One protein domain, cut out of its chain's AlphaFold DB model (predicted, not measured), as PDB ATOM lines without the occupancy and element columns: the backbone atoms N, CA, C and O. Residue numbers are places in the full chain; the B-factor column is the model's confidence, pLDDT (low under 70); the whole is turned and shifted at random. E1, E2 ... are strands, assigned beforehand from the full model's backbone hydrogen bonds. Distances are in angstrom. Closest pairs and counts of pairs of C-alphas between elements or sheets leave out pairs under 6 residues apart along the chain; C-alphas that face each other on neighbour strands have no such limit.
ATOM      1  N   LEU A  29     201.511 170.113 182.738       61.41
ATOM      2  CA  LEU A  29     201.415 171.160 183.742       61.41
ATOM      3  C   LEU A  29     201.367 170.525 185.134       61.41
ATOM      4  O   LEU A  29     200.538 169.663 185.414       61.41
ATOM      5  N   THR A  30     202.297 170.927 185.991       67.25
ATOM      6  CA  THR A  30     202.353 170.477 187.378       67.25
ATOM      7  C   THR A  30     201.842 171.580 188.282       67.25
ATOM      8  O   THR A  30     202.150 172.753 188.087       67.25
ATOM      9  N   THR A  31     201.067 171.202 189.288       72.75
ATOM     10  CA  THR A  31     200.628 172.123 190.329       72.75
ATOM     11  C   THR A  31     201.606 172.128 191.495       72.75
ATOM     12  O   THR A  31     202.118 171.084 191.911       72.75
ATOM     13  N   GLY A  32     201.838 173.309 192.044       72.75
ATOM     14  CA  GLY A  32     202.524 173.512 193.307       72.75
ATOM     15  C   GLY A  32     201.886 174.662 194.064       72.75
ATOM     16  O   GLY A  32     200.976 175.324 193.567       72.75
ATOM     17  N   THR A  33     202.356 174.897 195.275       80.56
ATOM     18  CA  THR A  33     201.932 176.039 196.078       80.56
ATOM     19  C   THR A  33     203.076 177.044 196.098       80.56
ATOM     20  O   THR A  33     204.230 176.659 196.300       80.56
ATOM     21  N   VAL A  34     202.785 178.318 195.846       80.38
ATOM     22  CA  VAL A  34     203.773 179.384 196.015       80.38
ATOM     23  C   VAL A  34     204.058 179.490 197.497       80.38
ATOM     24  O   VAL A  34     203.175 179.807 198.282       80.38
ATOM     25  N   SER A  35     205.275 179.163 197.894       80.69
ATOM     26  CA  SER A  35     205.697 179.282 199.283       80.69
ATOM     27  C   SER A  35     206.231 180.675 199.574       80.69
ATOM     28  O   SER A  35     206.140 181.108 200.717       80.69
ATOM     29  N   ASP A  36     206.812 181.344 198.574       80.31
ATOM     30  CA  ASP A  36     207.411 182.661 198.754       80.31
ATOM     31  C   ASP A  36     207.556 183.431 197.432       80.31
ATOM     32  O   ASP A  36     207.614 182.835 196.349       80.31
ATOM     33  N   VAL A  37     207.647 184.755 197.535       82.50
ATOM     34  CA  VAL A  37     207.893 185.669 196.415       82.50
ATOM     35  C   VAL A  37     209.109 186.501 196.746       82.50
ATOM     36  O   VAL A  37     209.095 187.350 197.632       82.50
ATOM     37  N   ILE A  38     210.172 186.268 195.996       83.50
ATOM     38  CA  ILE A  38     211.450 186.906 196.232       83.50
ATOM     39  C   ILE A  38     211.572 188.059 195.247       83.50
ATOM     40  O   ILE A  38     211.652 187.844 194.042       83.50
ATOM     41  N   THR A  39     211.593 189.281 195.765       83.06
ATOM     42  CA  THR A  39     211.769 190.522 194.992       83.06
ATOM     43  C   THR A  39     213.184 191.081 195.100       83.06
ATOM     44  O   THR A  39     213.499 192.079 194.467       83.06
ATOM     45  N   GLU A  40     214.053 190.442 195.880       82.81
ATOM     46  CA  GLU A  40     215.443 190.846 196.076       82.81
ATOM     47  C   GLU A  40     216.374 189.647 195.886       82.81
ATOM     48  O   GLU A  40     215.995 188.512 196.176       82.81
ATOM     49  N   PRO A  41     217.607 189.847 195.402       82.94
ATOM     50  CA  PRO A  41     218.506 188.736 195.166       82.94
ATOM     51  C   PRO A  41     218.877 188.066 196.492       82.94
ATOM     52  O   PRO A  41     219.565 188.649 197.327       82.94
ATOM     53  N   THR A  42     218.446 186.820 196.675       82.81
ATOM     54  CA  THR A  42     218.663 186.067 197.915       82.81
ATOM     55  C   THR A  42     219.035 184.616 197.634       82.81
ATOM     56  O   THR A  42     218.887 184.101 196.520       82.81
ATOM     57  N   PHE A  43     219.583 183.946 198.640       79.06
ATOM     58  CA  PHE A  43     219.944 182.539 198.546       79.06
ATOM     59  C   PHE A  43     218.758 181.667 198.957       79.06
ATOM     60  O   PHE A  43     218.254 181.793 200.070       79.06
ATOM     61  N   VAL A  44     218.318 180.778 198.065       72.38
ATOM     62  CA  VAL A  44     217.099 179.985 198.251       72.38
ATOM     63  C   VAL A  44     217.410 178.510 198.077       72.38
ATOM     64  O   VAL A  44     217.721 178.032 196.981       72.38
ATOM     65  N   GLY A  45     217.339 177.775 199.186       71.12
ATOM     66  CA  GLY A  45     217.684 176.359 199.237       71.12
ATOM     67  C   GLY A  45     219.151 176.119 198.876       71.12
ATOM     68  O   GLY A  45     220.024 176.215 199.730       71.12
ATOM     69  N   THR A  46     219.414 175.782 197.613       72.12
ATOM     70  CA  THR A  46     220.750 175.447 197.091       72.12
ATOM     71  C   THR A  46     221.238 176.387 195.985       72.12
ATOM     72  O   THR A  46     222.328 176.180 195.453       72.12
ATOM     73  N   ALA A  47     220.462 177.412 195.617       72.00
ATOM     74  CA  ALA A  47     220.785 178.317 194.517       72.00
ATOM     75  C   ALA A  47     220.531 179.784 194.882       72.00
ATOM     76  O   ALA A  47     219.617 180.110 195.633       72.00
ATOM     77  N   THR A  48     221.308 180.695 194.295       77.56
ATOM     78  CA  THR A  48     221.037 182.134 194.386       77.56
ATOM     79  C   THR A  48     219.914 182.506 193.421       77.56
ATOM     80  O   THR A  48     220.081 182.437 192.197       77.56
ATOM     81  N   ALA A  49     218.771 182.927 193.960       75.06
ATOM     82  CA  ALA A  49     217.722 183.557 193.179       75.06
ATOM     83  C   ALA A  49     218.166 184.983 192.848       75.06
ATOM     84  O   ALA A  49     218.295 185.831 193.723       75.06
ATOM     85  N   LYS A  50     218.440 185.240 191.567       80.00
ATOM     86  CA  LYS A  50     218.597 186.605 191.059       80.00
ATOM     87  C   LYS A  50     217.190 187.137 190.823       80.00
ATOM     88  O   LYS A  50     216.577 186.740 189.837       80.00
ATOM     89  N   ALA A  51     216.695 187.932 191.758       81.06
ATOM     90  CA  ALA A  51     215.388 188.561 191.689       81.06
ATOM     91  C   ALA A  51     215.524 190.068 191.906       81.06
ATOM     92  O   ALA A  51     216.525 190.525 192.460       81.06
ATOM     93  N   SER A  52     214.534 190.820 191.453       79.94
ATOM     94  CA  SER A  52     214.438 192.274 191.607       79.94
ATOM     95  C   SER A  52     212.964 192.687 191.606       79.94
ATOM     96  O   SER A  52     212.123 191.898 191.183       79.94
ATOM     97  N   GLU A  53     212.630 193.906 192.034       78.56
ATOM     98  CA  GLU A  53     211.238 194.393 192.019       78.56
ATOM     99  C   GLU A  53     210.594 194.301 190.620       78.56
ATOM    100  O   GLU A  53     209.415 193.974 190.496       78.56
ATOM    101  N   ASP A  54     211.383 194.511 189.562       79.00
ATOM    102  CA  ASP A  54     210.956 194.401 188.161       79.00
ATOM    103  C   ASP A  54     210.874 192.960 187.623       79.00
ATOM    104  O   ASP A  54     210.178 192.713 186.629       79.00
ATOM    105  N   ASP A  55     211.598 192.030 188.250       77.38
ATOM    106  CA  ASP A  55     211.686 190.610 187.886       77.38
ATOM    107  C   ASP A  55     211.701 189.750 189.163       77.38
ATOM    108  O   ASP A  55     212.770 189.334 189.638       77.38
ATOM    109  N   PRO A  56     210.527 189.550 189.789       79.69
ATOM    110  CA  PRO A  56     210.416 188.741 190.988       79.69
ATOM    111  C   PRO A  56     210.599 187.256 190.662       79.69
ATOM    112  O   PRO A  56     210.167 186.745 189.626       79.69
ATOM    113  N   CYS A  57     211.211 186.534 191.594       82.69
ATOM    114  CA  CYS A  57     211.400 185.094 191.521       82.69
ATOM    115  C   CYS A  57     210.386 184.402 192.438       82.69
ATOM    116  O   CYS A  57     210.336 184.666 193.639       82.69
ATOM    117  N   LEU A  58     209.582 183.504 191.875       78.94
ATOM    118  CA  LEU A  58     208.566 182.755 192.609       78.94
ATOM    119  C   LEU A  58     209.155 181.458 193.149       78.94
ATOM    120  O   LEU A  58     209.731 180.664 192.399       78.94
ATOM    121  N   VAL A  59     208.963 181.214 194.441       80.31
ATOM    122  CA  VAL A  59     209.314 179.956 195.096       80.31
ATOM    123  C   VAL A  59     208.090 179.065 195.112       80.31
ATOM    124  O   VAL A  59     207.136 179.314 195.842       80.31
ATOM    125  N   ILE A  60     208.117 178.007 194.310       78.81
ATOM    126  CA  ILE A  60     207.024 177.049 194.205       78.81
ATOM    127  C   ILE A  60     207.453 175.748 194.869       78.81
ATOM    128  O   ILE A  60     208.432 175.114 194.470       78.81
ATOM    129  N   GLN A  61     206.688 175.323 195.866       80.75
ATOM    130  CA  GLN A  61     206.811 173.999 196.448       80.75
ATOM    131  C   GLN A  61     205.876 173.042 195.713       80.75
ATOM    132  O   GLN A  61     204.661 173.229 195.653       80.75
ATOM    133  N   ASN A  62     206.454 172.005 195.124       77.19
ATOM    134  CA  ASN A  62     205.698 170.965 194.454       77.19
ATOM    135  C   ASN A  62     205.028 170.051 195.486       77.19
ATOM    136  O   ASN A  62     205.723 169.336 196.208       77.19
ATOM    137  N   ASP A  63     203.697 170.011 195.504       70.50
ATOM    138  CA  ASP A  63     202.947 169.193 196.468       70.50
ATOM    139  C   ASP A  63     203.157 167.676 196.253       70.50
ATOM    140  O   ASP A  63     203.086 166.900 197.201       70.50
ATOM    141  N   ASN A  64     203.456 167.236 195.023       70.31
ATOM    142  CA  ASN A  64     203.622 165.811 194.691       70.31
ATOM    143  C   ASN A  64     204.996 165.250 195.076       70.31
ATOM    144  O   ASN A  64     205.123 164.076 195.410       70.31
ATOM    145  N   THR A  65     206.048 166.062 194.963       70.25
ATOM    146  CA  THR A  65     207.443 165.619 195.151       70.25
ATOM    147  C   THR A  65     208.113 166.245 196.367       70.25
ATOM    148  O   THR A  65     209.223 165.849 196.713       70.25
ATOM    149  N   GLY A  66     207.489 167.256 196.981       69.69
ATOM    150  CA  GLY A  66     208.083 168.074 198.040       69.69
ATOM    151  C   GLY A  66     209.250 168.946 197.570       69.69
ATOM    152  O   GLY A  66     209.873 169.623 198.385       69.69
ATOM    153  N   LYS A  67     209.579 168.937 196.271       73.00
ATOM    154  CA  LYS A  67     210.697 169.709 195.729       73.00
ATOM    155  C   LYS A  67     210.346 171.187 195.679       73.00
ATOM    156  O   LYS A  67     209.299 171.565 195.156       73.00
ATOM    157  N   VAL A  68     211.270 172.008 196.160       74.12
ATOM    158  CA  VAL A  68     211.218 173.460 196.009       74.12
ATOM    159  C   VAL A  68     211.869 173.825 194.681       74.12
ATOM    160  O   VAL A  68     212.982 173.391 194.381       74.12
ATOM    161  N   MET A  69     211.150 174.585 193.866       72.50
ATOM    162  CA  MET A  69     211.606 175.089 192.579       72.50
ATOM    163  C   MET A  69     211.459 176.605 192.555       72.50
ATOM    164  O   MET A  69     210.508 177.150 193.109       72.50
ATOM    165  N   HIS A  70     212.390 177.284 191.893       71.62
ATOM    166  CA  HIS A  70     212.334 178.729 191.712       71.62
ATOM    167  C   HIS A  70     212.053 179.023 190.245       71.62
ATOM    168  O   HIS A  70     212.842 178.633 189.379       71.62
ATOM    169  N   LEU A  71     210.927 179.675 189.966       69.12
ATOM    170  CA  LEU A  71     210.580 180.141 188.630       69.12
ATOM    171  C   LEU A  71     210.869 181.637 188.542       69.12
ATOM    172  O   LEU A  71     210.438 182.407 189.396       69.12
ATOM    173  N   ARG A  72     211.575 182.052 187.489       65.56
ATOM    174  CA  ARG A  72     211.692 183.474 187.155       65.56
ATOM    175  C   ARG A  72     210.516 183.887 186.290       65.56
ATOM    176  O   ARG A  72     210.066 183.091 185.460       65.56
ATOM    177  N   SER A  73     210.045 185.111 186.481       56.34
ATOM    178  CA  SER A  73     209.006 185.675 185.634       56.34
ATOM    179  C   SER A  73     209.610 185.978 184.261       56.34
ATOM    180  O   SER A  73     210.319 186.958 184.062       56.34
TER     181      SER A  73
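This is residues 29 to 73 of the 75 residues of the protein "Hva1_TUDOR domain-containing protein" of Catenaria anguillulae PL171 (UniProt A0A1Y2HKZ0). A strongly twisted three-stranded sheet, E1, E4 and E5, forms the body, with the small hairpin E2 and E3 set off to one side. The printed part has 45 residues, no named helix and five strands, E1 to E5 along the chain. Both sheets are antiparallel, the larger in order E1, E4, E5; the class is all strand. The whole is compact, radius of gyration of the C-alphas 10.3 A, spanning 29 by 20 by 14 A.

Look first at inner strand E4, residues 57 to 62. Beside it is E1, residues 30 to 38, with N 35 and O 59 2.8 A apart; E1 bends by 69 degrees at residue 35. E5, residues 68 to 72, makes a hairpin with E4, N 60 to O 69 2.8 A. In the hairpin of E2, residues 42 to 44, and E3, residues 47 to 49, N 44 and O 47 are 2.8 A apart. The closest C-alphas of E3 and E4, Ala 49 and Cys 57, are 6.7 A apart.

Find C-alpha 30 at (202.353, 170.477, 187.378); E1 runs 20.8 A from there. E4 is 15.5 A long; E5 runs 13.4 A to C-alpha 72 at (211.692, 183.474, 187.155).

The printed part has no cut and no long link. Residues 29 to 30, 66 and 71 to 73 have pLDDT under 70.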